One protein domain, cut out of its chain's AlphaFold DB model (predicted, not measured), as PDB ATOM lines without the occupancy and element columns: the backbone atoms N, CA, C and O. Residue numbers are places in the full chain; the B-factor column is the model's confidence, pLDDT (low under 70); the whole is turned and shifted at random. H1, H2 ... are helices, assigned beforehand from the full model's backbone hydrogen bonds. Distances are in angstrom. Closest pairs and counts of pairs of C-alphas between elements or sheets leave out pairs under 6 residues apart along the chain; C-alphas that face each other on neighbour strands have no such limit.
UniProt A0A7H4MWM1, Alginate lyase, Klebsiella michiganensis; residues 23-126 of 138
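AT A GLANCE: This is residues 23 to 126 of the 138 residues of the protein "Alginate lyase" of Klebsiella michiganensis (UniProt A0A7H4MWM1). A long helical hairpin, H2 and H3 at a narrow V, makes one end of an elongated model, and the other end is mostly loop, with the one-turn helix H1 between the first loop and H2. From the end of H3 a long link, residues 91 to 115, runs toward the loop end, turns near residue 109 and folds back to short H4, near the beginning of H2. The printed part has 104 residues with four named helices, in the order H1, H2, H3, H4, and no named strand. The class is all helix, though under half of the residues, 47, are in named elements. The whole is loose, with a radius of gyration of the C-alphas of 17.5 A and spans of 58 by 30 by 22 A.

HOW THE PARTS SIT: H2, residues 52 to 72, touches H3, residues 75 to 90; the closest C-alphas are those of Val 62 and Ala 81, 4.9 A apart. This helical hairpin has a shallow tilt of 28 degrees, opposite ways. H4, residues 116 to 121, is close to H2 but not clearly touching, the closest C-alphas being those of Lys 52 and Ala 120, 7.7 A apart. H1, residues 43 to 46, is also close to H2 but not clearly touching, with the C-alphas of Asn 46 and Asn 53 closest at 6.5 A. H3 and H4 are apart. In H2, H3 and H4 every O i to N i+4 pair is within hydrogen-bond range; H1 is too short for such a pair.

IN THESE COORDINATES: H2 is 30.2 A long, from C-alpha 52 at (14.058, 109.097, 68.360) to C-alpha 72 at (-0.677, 83.005, 64.784). H3 is 20.8 A long, H4 8.6 A and H1 5.5 A. H4 ends at C-alpha 121, (18.649, 101.246, 74.868).

THE WHOLE: The two C-alphas farthest apart, those of Asp 27 and His 73, are 58.6 A apart. The printed part has no cut. The link from H3 to H4 is long, 25 residues. Residues 107 to 121, 123 and 126 have pLDDT under 70.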
ATOM      1  N   TRP A  23      15.792 124.398  74.729       87.62
ATOM      2  CA  TRP A  23      15.145 125.372  73.858       87.62
ATOM      3  C   TRP A  23      16.177 126.363  73.321       87.62
ATOM      4  O   TRP A  23      17.134 126.660  74.038       87.62
ATOM      5  N   PRO A  24      15.992 126.904  72.106       87.06
ATOM      6  CA  PRO A  24      16.834 127.991  71.626       87.06
ATOM      7  C   PRO A  24      16.735 129.195  72.573       87.06
ATOM      8  O   PRO A  24      15.662 129.492  73.112       87.06
ATOM      9  N   ASN A  25      17.863 129.864  72.797       87.44
ATOM     10  CA  ASN A  25      17.931 131.056  73.630       87.44
ATOM     11  C   ASN A  25      17.298 132.255  72.903       87.44
ATOM     12  O   ASN A  25      17.814 132.659  71.864       87.44
ATOM     13  N   PRO A  26      16.202 132.845  73.415       90.25
ATOM     14  CA  PRO A  26      15.575 133.998  72.772       90.25
ATOM     15  C   PRO A  26      16.439 135.269  72.827       90.25
ATOM     16  O   PRO A  26      16.200 136.187  72.046       90.25
ATOM     17  N   ASP A  27      17.434 135.325  73.716       91.19
ATOM     18  CA  ASP A  27      18.278 136.505  73.931       91.19
ATOM     19  C   ASP A  27      19.457 136.591  72.943       91.19
ATOM     20  O   ASP A  27      20.215 137.563  72.953       91.19
ATOM     21  N   THR A  28      19.631 135.590  72.072       87.44
ATOM     22  CA  THR A  28      20.709 135.549  71.078       87.44
ATOM     23  C   THR A  28      20.168 135.421  69.660       87.44
ATOM     24  O   THR A  28      19.116 134.840  69.405       87.44
ATOM     25  N   LYS A  29      20.894 135.999  68.695       85.69
ATOM     26  CA  LYS A  29      20.468 136.028  67.284       85.69
ATOM     27  C   LYS A  29      20.438 134.645  66.634       85.69
ATOM     28  O   LYS A  29      19.702 134.442  65.677       85.69
ATOM     29  N   ASP A  30      21.271 133.736  67.120       81.44
ATOM     30  CA  ASP A  30      21.453 132.377  66.619       81.44
ATOM     31  C   ASP A  30      20.745 131.320  67.483       81.44
ATOM     32  O   ASP A  30      20.772 130.137  67.147       81.44
ATOM     33  N   GLY A  31      20.092 131.722  68.579       82.00
ATOM     34  CA  GLY A  31      19.422 130.803  69.496       82.00
ATOM     35  C   GLY A  31      20.377 129.985  70.371       82.00
ATOM     36  O   GLY A  31      19.938 129.026  71.011       82.00
ATOM     37  N   LEU A  32      21.669 130.328  70.400       82.62
ATOM     38  CA  LEU A  32      22.714 129.616  71.139       82.62
ATOM     39  C   LEU A  32      23.237 130.427  72.342       82.62
ATOM     40  O   LEU A  32      23.162 131.653  72.327       82.62
ATOM     41  N   PRO A  33      23.805 129.778  73.379       85.56
ATOM     42  CA  PRO A  33      23.665 128.352  73.670       85.56
ATOM     43  C   PRO A  33      22.213 128.035  74.042       85.56
ATOM     44  O   PRO A  33      21.521 128.885  74.591       85.56
ATOM     45  N   TYR A  34      21.746 126.816  73.769       84.69
ATOM     46  CA  TYR A  34      20.393 126.420  74.170       84.69
ATOM     47  C   TYR A  34      20.213 126.570  75.689       84.69
ATOM     48  O   TYR A  34      21.145 126.363  76.466       84.69
ATOM     49  N   ILE A  35      18.992 126.880  76.117       88.00
ATOM     50  CA  ILE A  35      18.609 127.012  77.523       88.00
ATOM     51  C   ILE A  35      17.743 125.832  77.956       88.00
ATOM     52  O   ILE A  35      16.879 125.360  77.213       88.00
ATOM     53  N   ARG A  36      17.952 125.353  79.185       87.69
ATOM     54  CA  ARG A  36      17.134 124.284  79.763       87.69
ATOM     55  C   ARG A  36      15.858 124.866  80.377       87.69
ATOM     56  O   ARG A  36      15.933 125.700  81.274       87.69
ATOM     57  N   LYS A  37      14.693 124.383  79.942       87.50
ATOM     58  CA  LYS A  37      13.373 124.662  80.529       87.50
ATOM     59  C   LYS A  37      12.771 123.357  81.040       87.50
ATOM     60  O   LYS A  37      12.122 122.622  80.300       87.50
ATOM     61  N   ASP A  38      13.046 123.040  82.300       85.50
ATOM     62  CA  ASP A  38      12.589 121.788  82.902       85.50
ATOM     63  C   ASP A  38      11.053 121.703  82.913       85.50
ATOM     64  O   ASP A  38      10.364 122.702  83.123       85.50
ATOM     65  N   GLY A  39      10.513 120.521  82.606       86.88
ATOM     66  CA  GLY A  39       9.068 120.292  82.482       86.88
ATOM     67  C   GLY A  39       8.419 120.835  81.199       86.88
ATOM     68  O   GLY A  39       7.270 120.498  80.918       86.88
ATOM     69  N   GLN A  40       9.136 121.612  80.379       88.12
ATOM     70  CA  GLN A  40       8.635 122.127  79.101       88.12
ATOM     71  C   GLN A  40       9.265 121.362  77.939       88.12
ATOM     72  O   GLN A  40      10.426 121.573  77.590       88.12
ATOM     73  N   THR A  41       8.483 120.471  77.329       85.94
ATOM     74  CA  THR A  41       8.945 119.660  76.195       85.94
ATOM     75  C   THR A  41       9.014 120.499  74.920       85.94
ATOM     76  O   THR A  41       7.987 120.968  74.434       85.94
ATOM     77  N   ASN A  42      10.210 120.640  74.355       86.31
ATOM     78  CA  ASN A  42      10.438 121.177  73.024       86.31
ATOM     79  C   ASN A  42       9.848 120.202  71.983       86.31
ATOM     80  O   ASN A  42      10.266 119.037  71.949       86.31
ATOM     81  N   PRO A  43       8.895 120.639  71.137       86.25
ATOM     82  CA  PRO A  43       8.320 119.788  70.096       86.25
ATOM     83  C   PRO A  43       9.373 119.242  69.121       86.25
ATOM     84  O   PRO A  43       9.226 118.112  68.651       86.25
ATOM     85  N   ASP A  44      10.477 119.961  68.895       83.12
ATOM     86  CA  ASP A  44      11.559 119.536  68.001       83.12
ATOM     87  C   ASP A  44      12.221 118.233  68.469       83.12
ATOM     88  O   ASP A  44      12.640 117.417  67.643       83.12
ATOM     89  N   ALA A  45      12.223 117.969  69.783       82.56
ATOM     90  CA  ALA A  45      12.735 116.731  70.380       82.56
ATOM     91  C   ALA A  45      11.956 115.476  69.969       82.56
ATOM     92  O   ALA A  45      12.471 114.360  70.067       82.56
ATOM     93  N   ASN A  46      10.706 115.655  69.542       83.00
ATOM     94  CA  ASN A  46       9.827 114.601  69.051       83.00
ATOM     95  C   ASN A  46       9.454 114.828  67.579       83.00
ATOM     96  O   ASN A  46       8.483 114.246  67.103       83.00
ATOM     97  N   SER A  47      10.187 115.680  66.866       86.19
ATOM     98  CA  SER A  47       9.951 115.907  65.447       86.19
ATOM     99  C   SER A  47      10.554 114.794  64.592       86.19
ATOM    100  O   SER A  47      11.436 114.033  65.015       86.19
ATOM    101  N   ASP A  48      10.127 114.762  63.333       86.75
ATOM    102  CA  ASP A  48      10.706 113.892  62.315       86.75
ATOM    103  C   ASP A  48      12.121 114.281  61.877       86.75
ATOM    104  O   ASP A  48      12.771 113.556  61.122       86.75
ATOM    105  N   ALA A  49      12.635 115.387  62.411       85.44
ATOM    106  CA  ALA A  49      13.993 115.824  62.168       85.44
ATOM    107  C   ALA A  49      15.045 114.937  62.863       85.44
ATOM    108  O   ALA A  49      16.226 115.051  62.539       85.44
ATOM    109  N   THR A  50      14.637 114.048  63.784       88.88
ATOM    110  CA  THR A  50      15.522 113.161  64.562       88.88
ATOM    111  C   THR A  50      15.147 111.675  64.446       88.88
ATOM    112  O   THR A  50      14.090 111.307  63.921       88.88
ATOM    113  N   ASP A  51      16.010 110.792  64.961       89.88
ATOM    114  CA  ASP A  51      15.817 109.338  64.914       89.88
ATOM    115  C   ASP A  51      14.975 108.786  66.074       89.88
ATOM    116  O   ASP A  51      14.553 107.631  66.019       89.88
ATOM    117  N   LYS A  52      14.696 109.579  67.120       89.12
ATOM    118  CA  LYS A  52      14.058 109.097  68.360       89.12
ATOM    119  C   LYS A  52      12.753 108.348  68.099       89.12
ATOM    120  O   LYS A  52      12.617 107.187  68.482       89.12
ATOM    121  N   ASN A  53      11.792 108.998  67.445       90.25
ATOM    122  CA  ASN A  53      10.481 108.397  67.203       90.25
ATOM    123  C   ASN A  53      10.565 107.210  66.241       90.25
ATOM    124  O   ASN A  53       9.805 106.258  66.384       90.25
ATOM    125  N   ARG A  54      11.511 107.239  65.295       91.81
ATOM    126  CA  ARG A  54      11.746 106.141  64.347       91.81
ATOM    127  C   ARG A  54      12.270 104.904  65.063       91.81
ATOM    128  O   ARG A  54      11.746 103.823  64.827       91.81
ATOM    129  N   LEU A  55      13.232 105.074  65.973       91.06
ATOM    130  CA  LEU A  55      13.761 103.982  66.786       91.06
ATOM    131  C   LEU A  55      12.658 103.374  67.659       91.06
ATOM    132  O   LEU A  55      12.464 102.164  67.640       91.06
ATOM    133  N   VAL A  56      11.890 104.216  68.362       90.38
ATOM    134  CA  VAL A  56      10.760 103.766  69.194       90.38
ATOM    135  C   VAL A  56       9.721 103.020  68.358       90.38
ATOM    136  O   VAL A  56       9.259 101.954  68.759       90.38
ATOM    137  N   LYS A  57       9.365 103.553  67.184       93.19
ATOM    138  CA  LYS A  57       8.394 102.920  66.291       93.19
ATOM    139  C   LYS A  57       8.897 101.572  65.780       93.19
ATOM    140  O   LYS A  57       8.158 100.604  65.875       93.19
ATOM    141  N   MET A  58      10.129 101.501  65.277       94.38
ATOM    142  CA  MET A  58      10.735 100.255  64.795       94.38
ATOM    143  C   MET A  58      10.768  99.196  65.904       94.38
ATOM    144  O   MET A  58      10.324  98.073  65.688       94.38
ATOM    145  N   SER A  59      11.185  99.566  67.120       91.81
ATOM    146  CA  SER A  59      11.169  98.660  68.272       91.81
ATOM    147  C   SER A  59       9.767  98.132  68.592       91.81
ATOM    148  O   SER A  59       9.585  96.926  68.756       91.81
ATOM    149  N   ASN A  60       8.764  99.015  68.648       93.06
ATOM    150  CA  ASN A  60       7.380  98.625  68.927       93.06
ATOM    151  C   ASN A  60       6.787  97.757  67.808       93.06
ATOM    152  O   ASN A  60       6.103  96.773  68.096       93.06
ATOM    153  N   ASP A  61       7.052  98.100  66.546       95.62
ATOM    154  CA  ASP A  61       6.611  97.342  65.376       95.62
ATOM    155  C   ASP A  61       7.200  95.924  65.415       95.62
ATOM    156  O   ASP A  61       6.454  94.952  65.311       95.62
ATOM    157  N   VAL A  62       8.516  95.782  65.622       95.62
ATOM    158  CA  VAL A  62       9.180  94.470  65.695       95.62
ATOM    159  C   VAL A  62       8.639  93.639  66.858       95.62
ATOM    160  O   VAL A  62       8.319  92.469  66.655       95.62
ATOM    161  N   SER A  63       8.470  94.222  68.050       93.38
ATOM    162  CA  SER A  63       7.868  93.510  69.187       93.38
ATOM    163  C   SER A  63       6.425  93.073  68.894       93.38
ATOM    164  O   SER A  63       6.052  91.943  69.203       93.38
ATOM    165  N   THR A  64       5.624  93.924  68.247       95.94
ATOM    166  CA  THR A  64       4.240  93.595  67.860       95.94
ATOM    167  C   THR A  64       4.201  92.468  66.829       95.94
ATOM    168  O   THR A  64       3.419  91.532  66.967       95.94
ATOM    169  N   LEU A  65       5.067  92.523  65.815       96.69
ATOM    170  CA  LEU A  65       5.177  91.498  64.777       96.69
ATOM    171  C   LEU A  65       5.663  90.161  65.349       96.69
ATOM    172  O   LEU A  65       5.130  89.115  64.987       96.69
ATOM    173  N   ALA A  66       6.621  90.181  66.276       93.06
ATOM    174  CA  ALA A  66       7.090  88.976  66.951       93.06
ATOM    175  C   ALA A  66       5.968  88.306  67.762       93.06
ATOM    176  O   ALA A  66       5.788  87.094  67.675       93.06
ATOM    177  N   LEU A  67       5.171  89.094  68.497       95.25
ATOM    178  CA  LEU A  67       4.000  88.585  69.217       95.25
ATOM    179  C   LEU A  67       2.929  88.049  68.258       95.25
ATOM    180  O   LEU A  67       2.375  86.979  68.499       95.25
ATOM    181  N   ALA A  68       2.658  88.754  67.158       96.62
ATOM    182  CA  ALA A  68       1.701  88.310  66.151       96.62
ATOM    183  C   ALA A  68       2.110  86.959  65.548       96.62
ATOM    184  O   ALA A  68       1.286  86.047  65.489       96.62
ATOM    185  N   TRP A  69       3.383  86.793  65.172       97.31
ATOM    186  CA  TRP A  69       3.919  85.505  64.724       97.31
ATOM    187  C   TRP A  69       3.798  84.429  65.806       97.31
ATOM    188  O   TRP A  69       3.343  83.330  65.512       97.31
ATOM    189  N   TYR A  70       4.143  84.744  67.057       93.31
ATOM    190  CA  TYR A  70       4.105  83.778  68.158       93.31
ATOM    191  C   TYR A  70       2.713  83.162  68.361       93.31
ATOM    192  O   TYR A  70       2.606  81.956  68.559       93.31
ATOM    193  N   PHE A  71       1.649  83.969  68.288       96.62
ATOM    194  CA  PHE A  71       0.280  83.482  68.486       96.62
ATOM    195  C   PHE A  71      -0.371  82.903  67.226       96.62
ATOM    196  O   PHE A  71      -1.225  82.028  67.336       96.62
ATOM    197  N   SER A  72      -0.025  83.411  66.040       97.06
ATOM    198  CA  SER A  72      -0.677  83.005  64.784       97.06
ATOM    199  C   SER A  72       0.083  81.938  64.001       97.06
ATOM    200  O   SER A  72      -0.515  81.274  63.159       97.06
ATOM    201  N   HIS A  73       1.391  81.805  64.239       95.31
ATOM    202  CA  HIS A  73       2.337  81.066  63.400       95.31
ATOM    203  C   HIS A  73       2.331  81.491  61.918       95.31
ATOM    204  O   HIS A  73       2.727  80.723  61.046       95.31
ATOM    205  N   ASP A  74       1.894  82.716  61.615       97.62
ATOM    206  CA  ASP A  74       1.929  83.263  60.260       97.62
ATOM    207  C   ASP A  74       3.288  83.915  59.977       97.62
ATOM    208  O   ASP A  74       3.621  84.991  60.491       97.62
ATOM    209  N   ASP A  75       4.080  83.260  59.128       96.75
ATOM    210  CA  ASP A  75       5.448  83.662  58.795       96.75
ATOM    211  C   ASP A  75       5.562  85.066  58.191       96.75
ATOM    212  O   ASP A  75       6.636  85.672  58.265       96.75
ATOM    213  N   ARG A  76       4.477  85.644  57.658       98.25
ATOM    214  CA  ARG A  76       4.488  87.025  57.146       98.25
ATOM    215  C   ARG A  76       4.906  88.024  58.225       98.25
ATOM    216  O   ARG A  76       5.600  88.999  57.927       98.25
ATOM    217  N   TYR A  77       4.536  87.777  59.482       96.75
ATOM    218  CA  TYR A  77       4.908  88.643  60.599       96.75
ATOM    219  C   TYR A  77       6.400  88.534  60.942       96.75
ATOM    220  O   TYR A  77       7.076  89.559  61.064       96.75
ATOM    221  N   ALA A  78       6.938  87.313  61.018       94.25
ATOM    222  CA  ALA A  78       8.363  87.084  61.260       94.25
ATOM    223  C   ALA A  78       9.231  87.656  60.129       94.25
ATOM    224  O   ALA A  78      10.242  88.313  60.387       94.25
ATOM    225  N   GLN A  79       8.807  87.478  58.873       97.88
ATOM    226  CA  GLN A  79       9.481  88.049  57.706       97.88
ATOM    227  C   GLN A  79       9.539  89.575  57.783       97.88
ATOM    228  O   GLN A  79      10.608  90.156  57.584       97.88
ATOM    229  N   LYS A  80       8.425  90.233  58.137       98.00
ATOM    230  CA  LYS A  80       8.399  91.695  58.241       98.00
ATOM    231  C   LYS A  80       9.246  92.216  59.402       98.00
ATOM    232  O   LYS A  80       9.935  93.221  59.239       98.00
ATOM    233  N   ALA A  81       9.248  91.528  60.545       95.38
ATOM    234  CA  ALA A  81      10.115  91.871  61.672       95.38
ATOM    235  C   ALA A  81      11.601  91.781  61.280       95.38
ATOM    236  O   ALA A  81      12.372  92.711  61.518       95.38
ATOM    237  N   ALA A  82      11.992  90.691  60.611       96.19
ATOM    238  CA  ALA A  82      13.356  90.497  60.131       96.19
ATOM    239  C   ALA A  82      13.770  91.551  59.092       96.19
ATOM    240  O   ALA A  82      14.915  92.003  59.103       96.19
ATOM    241  N   GLU A  83      12.857  91.959  58.209       97.62
ATOM    242  CA  GLU A  83      13.084  93.040  57.247       97.62
ATOM    243  C   GLU A  83      13.409  94.359  57.963       97.62
ATOM    244  O   GLU A  83      14.438  94.966  57.674       97.62
ATOM    245  N   GLN A  84      12.604  94.757  58.957       96.94
ATOM    246  CA  GLN A  84      12.848  95.991  59.715       96.94
ATOM    247  C   GLN A  84      14.201  95.972  60.440       96.94
ATOM    248  O   GLN A  84      14.955  96.944  60.366       96.94
ATOM    249  N   LEU A  85      14.545  94.854  61.089       94.38
ATOM    250  CA  LEU A  85      15.832  94.695  61.772       94.38
ATOM    251  C   LEU A  85      17.012  94.756  60.796       94.38
ATOM    252  O   LEU A  85      18.024  95.395  61.089       94.38
ATOM    253  N   LYS A  86      16.890  94.134  59.616       96.38
ATOM    254  CA  LYS A  86      17.921  94.196  58.573       96.38
ATOM    255  C   LYS A  86      18.132  95.625  58.097       96.38
ATOM    256  O   LYS A  86      19.271  96.082  58.075       96.38
ATOM    257  N   THR A  87      17.062  96.343  57.774       96.56
ATOM    258  CA  THR A  87      17.146  97.742  57.341       96.56
ATOM    259  C   THR A  87      17.762  98.628  58.422       96.56
ATOM    260  O   THR A  87      18.596  99.479  58.121       96.56
ATOM    261  N   TRP A  88      17.394  98.427  59.687       94.25
ATOM    262  CA  TRP A  88      17.869  99.281  60.773       94.25
ATOM    263  C   TRP A  88      19.315  98.996  61.202       94.25
ATOM    264  O   TRP A  88      20.047  99.931  61.522       94.25
ATOM    265  N   PHE A  89      19.761  97.736  61.200       94.12
ATOM    266  CA  PHE A  89      21.056  97.360  61.791       94.12
ATOM    267  C   PHE A  89      22.088  96.811  60.802       94.12
ATOM    268  O   PHE A  89      23.283  96.871  61.091       94.12
ATOM    269  N   LEU A  90      21.670  96.269  59.654       93.44
ATOM    270  CA  LEU A  90      22.542  95.437  58.815       93.44
ATOM    271  C   LEU A  90      22.765  96.001  57.410       93.44
ATOM    272  O   LEU A  90      23.885  95.921  56.909       93.44
ATOM    273  N   ASP A  91      21.740  96.573  56.777       96.56
ATOM    274  CA  ASP A  91      21.844  97.101  55.415       96.56
ATOM    275  C   ASP A  91      22.826  98.288  55.380       96.56
ATOM    276  O   ASP A  91      22.560  99.318  56.003       96.56
ATOM    277  N   PRO A  92      23.950  98.205  54.643       94.12
ATOM    278  CA  PRO A  92      24.947  99.271  54.592       94.12
ATOM    279  C   PRO A  92      24.392 100.641  54.194       94.12
ATOM    280  O   PRO A  92      24.961 101.652  54.596       94.12
ATOM    281  N   LYS A  93      23.292 100.692  53.428       95.31
ATOM    282  CA  LYS A  93      22.679 101.944  52.966       95.31
ATOM    283  C   LYS A  93      21.868 102.645  54.050       95.31
ATOM    284  O   LYS A  93      21.691 103.858  53.976       95.31
ATOM    285  N   THR A  94      21.368 101.907  55.040       95.56
ATOM    286  CA  THR A  94      20.415 102.432  56.033       95.56
ATOM    287  C   THR A  94      20.814 102.196  57.482       95.56
ATOM    288  O   THR A  94      20.257 102.863  58.352       95.56
ATOM    289  N   ARG A  95      21.773 101.299  57.741       94.06
ATOM    290  CA  ARG A  95      22.137 100.836  59.081       94.06
ATOM    291  C   ARG A  95      22.496 101.976  60.019       94.06
ATOM    292  O   ARG A  95      23.162 102.931  59.630       94.06
ATOM    293  N   MET A  96      22.129 101.828  61.276       93.12
ATOM    294  CA  MET A  96      22.611 102.670  62.355       93.12
ATOM    295  C   MET A  96      24.033 102.246  62.755       93.12
ATOM    296  O   MET A  96      24.298 101.056  62.941       93.12
ATOM    297  N   THR A  97      24.952 103.204  62.914       92.38
ATOM    298  CA  THR A  97      26.261 102.932  63.531       92.38
ATOM    299  C   THR A  97      26.025 102.407  64.956       92.38
ATOM    300  O   THR A  97      25.226 103.012  65.672       92.38
ATOM    301  N   PRO A  98      26.677 101.317  65.411       88.00
ATOM    302  CA  PRO A  98      26.384 100.680  66.701       88.00
ATOM    303  C   PRO A  98      26.953 101.465  67.901       88.00
ATOM    304  O   PRO A  98      27.720 100.945  68.703       88.00
ATOM    305  N   ASN A  99      26.592 102.741  68.017       83.81
ATOM    306  CA  ASN A  99      26.891 103.615  69.140       83.81
ATOM    307  C   ASN A  99      25.739 104.620  69.345       83.81
ATOM    308  O   ASN A  99      24.901 104.825  68.469       83.81
ATOM    309  N   LEU A 100      25.700 105.243  70.521       83.38
ATOM    310  CA  LEU A 100      24.695 106.243  70.903       83.38
ATOM    311  C   LEU A 100      25.351 107.573  71.307       83.38
ATOM    312  O   LEU A 100      24.815 108.297  72.142       83.38
ATOM    313  N   GLN A 101      26.511 107.902  70.727       81.19
ATOM    314  CA  GLN A 101      27.297 109.091  71.098       81.19
ATOM    315  C   GLN A 101      26.538 110.409  70.883       81.19
ATOM    316  O   GLN A 101      26.797 111.396  71.564       81.19
ATOM    317  N   HIS A 102      25.561 110.416  69.972       82.19
ATOM    318  CA  HIS A 102      24.744 111.590  69.654       82.19
ATOM    319  C   HIS A 102      23.278 111.445  70.093       82.19
ATOM    320  O   HIS A 102      22.384 112.126  69.582       82.19
ATOM    321  N   ALA A 103      23.016 110.568  71.063       81.50
ATOM    322  CA  ALA A 103      21.729 110.525  71.735       81.50
ATOM    323  C   ALA A 103      21.585 111.741  72.672       81.50
ATOM    324  O   ALA A 103      22.477 112.033  73.463       81.50
ATOM    325  N   GLN A 104      20.446 112.435  72.595       79.25
ATOM    326  CA  GLN A 104      20.161 113.676  73.330       79.25
ATOM    327  C   GLN A 104      21.240 114.758  73.151       79.25
ATOM    328  O   GLN A 104      21.550 115.501  74.082       79.25
ATOM    329  N   ALA A 105      21.781 114.869  71.941       78.50
ATOM    330  CA  ALA A 105      22.753 115.891  71.596       78.50
ATOM    331  C   ALA A 105      22.094 117.279  71.535       78.50
ATOM    332  O   ALA A 105      21.017 117.453  70.962       78.50
ATOM    333  N   ILE A 106      22.771 118.275  72.105       71.12
ATOM    334  CA  ILE A 106      22.355 119.679  72.076       71.12
ATOM    335  C   ILE A 106      23.196 120.393  71.010       71.12
ATOM    336  O   ILE A 106      24.422 120.270  71.032       71.12
ATOM    337  N   PRO A 107      22.587 121.144  70.077       64.94
ATOM    338  CA  PRO A 107      23.326 121.951  69.116       64.94
ATOM    339  C   PRO A 107      24.331 122.874  69.818       64.94
ATOM    340  O   PRO A 107      23.978 123.592  70.751       64.94
ATOM    341  N   ALA A 108      25.584 122.839  69.357       59.31
ATOM    342  CA  ALA A 108      26.694 123.669  69.837       59.31
ATOM    343  C   ALA A 108      27.096 123.511  71.324       59.31
ATOM    344  O   ALA A 108      27.837 124.347  71.839       59.31
ATOM    345  N   SER A 109      26.674 122.443  72.010       50.50
ATOM    346  CA  SER A 109      27.148 122.102  73.359       50.50
ATOM    347  C   SER A 109      27.801 120.714  73.390       50.50
ATOM    348  O   SER A 109      27.427 119.833  72.621       50.50
ATOM    349  N   ILE A 110      28.814 120.608  74.255       46.56
ATOM    350  CA  ILE A 110      29.743 119.512  74.602       46.56
ATOM    351  C   ILE A 110      29.286 118.098  74.165       46.56
ATOM    352  O   ILE A 110      28.133 117.727  74.406       46.56
ATOM    353  N   PRO A 111      30.184 117.275  73.578       44.50
ATOM    354  CA  PRO A 111      29.887 115.872  73.303       44.50
ATOM    355  C   PRO A 111      29.666 115.115  74.628       44.50
ATOM    356  O   PRO A 111      30.273 115.443  75.639       44.50
ATOM    357  N   ASP A 112      28.821 114.084  74.614       46.03
ATOM    358  CA  ASP A 112      28.717 113.064  75.675       46.03
ATOM    359  C   ASP A 112      27.681 113.322  76.789       46.03
ATOM    360  O   ASP A 112      27.990 113.487  77.970       46.03
ATOM    361  N   ALA A 113      26.391 113.213  76.453       46.28
ATOM    362  CA  ALA A 113      25.351 112.973  77.457       46.28
ATOM    363  C   ALA A 113      25.205 111.461  77.733       46.28
ATOM    364  O   ALA A 113      24.351 110.781  77.164       46.28
ATOM    365  N   VAL A 114      26.010 110.924  78.656       42.75
ATOM    366  CA  VAL A 114      25.948 109.523  79.146       42.75
ATOM    367  C   VAL A 114      24.541 109.083  79.601       42.75
ATOM    368  O   VAL A 114      24.188 107.909  79.486       42.75
ATOM    369  N   SER A 115      23.688 110.015  80.039       40.91
ATOM    370  CA  SER A 115      22.294 109.750  80.442       40.91
ATOM    371  C   SER A 115      21.378 109.315  79.287       40.91
ATOM    372  O   SER A 115      20.312 108.740  79.516       40.91
ATOM    373  N   ALA A 116      21.769 109.568  78.037       49.50
ATOM    374  CA  ALA A 116      20.953 109.285  76.862       49.50
ATOM    375  C   ALA A 116      20.950 107.802  76.454       49.50
ATOM    376  O   ALA A 116      19.983 107.337  75.840       49.50
ATOM    377  N   LEU A 117      21.989 107.053  76.851       52.38
ATOM    378  CA  LEU A 117      22.121 105.622  76.571       52.38
ATOM    379  C   LEU A 117      20.951 104.817  77.151       52.38
ATOM    380  O   LEU A 117      20.397 103.971  76.456       52.38
ATOM    381  N   LEU A 118      20.530 105.111  78.387       51.94
ATOM    382  CA  LEU A 118      19.484 104.345  79.076       51.94
ATOM    383  C   LEU A 118      18.124 104.443  78.376       51.94
ATOM    384  O   LEU A 118      17.420 103.445  78.235       51.94
ATOM    385  N   ILE A 119      17.754 105.637  77.910       55.72
ATOM    386  CA  ILE A 119      16.435 105.861  77.306       55.72
ATOM    387  C   ILE A 119      16.360 105.243  75.908       55.72
ATOM    388  O   ILE A 119      15.335 104.655  75.567       55.72
ATOM    389  N   ALA A 120      17.424 105.346  75.105       56.72
ATOM    390  CA  ALA A 120      17.453 104.743  73.773       56.72
ATOM    391  C   ALA A 120      17.578 103.210  73.845       56.72
ATOM    392  O   ALA A 120      16.844 102.505  73.156       56.72
ATOM    393  N   ALA A 121      18.438 102.685  74.726       61.78
ATOM    394  CA  ALA A 121      18.649 101.246  74.868       61.78
ATOM    395  C   ALA A 121      17.440 100.505  75.468       61.78
ATOM    396  O   ALA A 121      17.223  99.343  75.131       61.78
ATOM    397  N   ARG A 122      16.602 101.164  76.287       71.00
ATOM    398  CA  ARG A 122      15.364 100.566  76.830       71.00
ATOM    399  C   ARG A 122      14.430 100.027  75.742       71.00
ATOM    400  O   ARG A 122      13.747  99.034  75.957       71.00
ATOM    401  N   TRP A 123      14.388 100.664  74.577       63.03
ATOM    402  CA  TRP A 123      13.557 100.193  73.465       63.03
ATOM    403  C   TRP A 123      14.186  99.020  72.711       63.03
ATOM    404  O   TRP A 123      13.501  98.331  71.968       63.03
ATOM    405  N   LEU A 124      15.483  98.773  72.895       71.62
ATOM    406  CA  LEU A 124      16.178  97.643  72.283       71.62
ATOM    407  C   LEU A 124      16.068  96.377  73.132       71.62
ATOM    408  O   LEU A 124      16.093  95.281  72.586       71.62
ATOM    409  N   THR A 125      15.880  96.495  74.451       73.94
ATOM    410  CA  THR A 125      15.718  95.316  75.319       73.94
ATOM    411  C   THR A 125      14.466  94.500  74.993       73.94
ATOM    412  O   THR A 125      14.430  93.310  75.278       73.94
ATOM    413  N   SER A 126      13.447  95.094  74.360       68.12
ATOM    414  CA  SER A 126      12.262  94.352  73.902       68.12
ATOM    415  C   SER A 126      12.520  93.483  72.664       68.12
ATOM    416  O   SER A 126      11.654  92.694  72.290       68.12
TER     417      SER A 126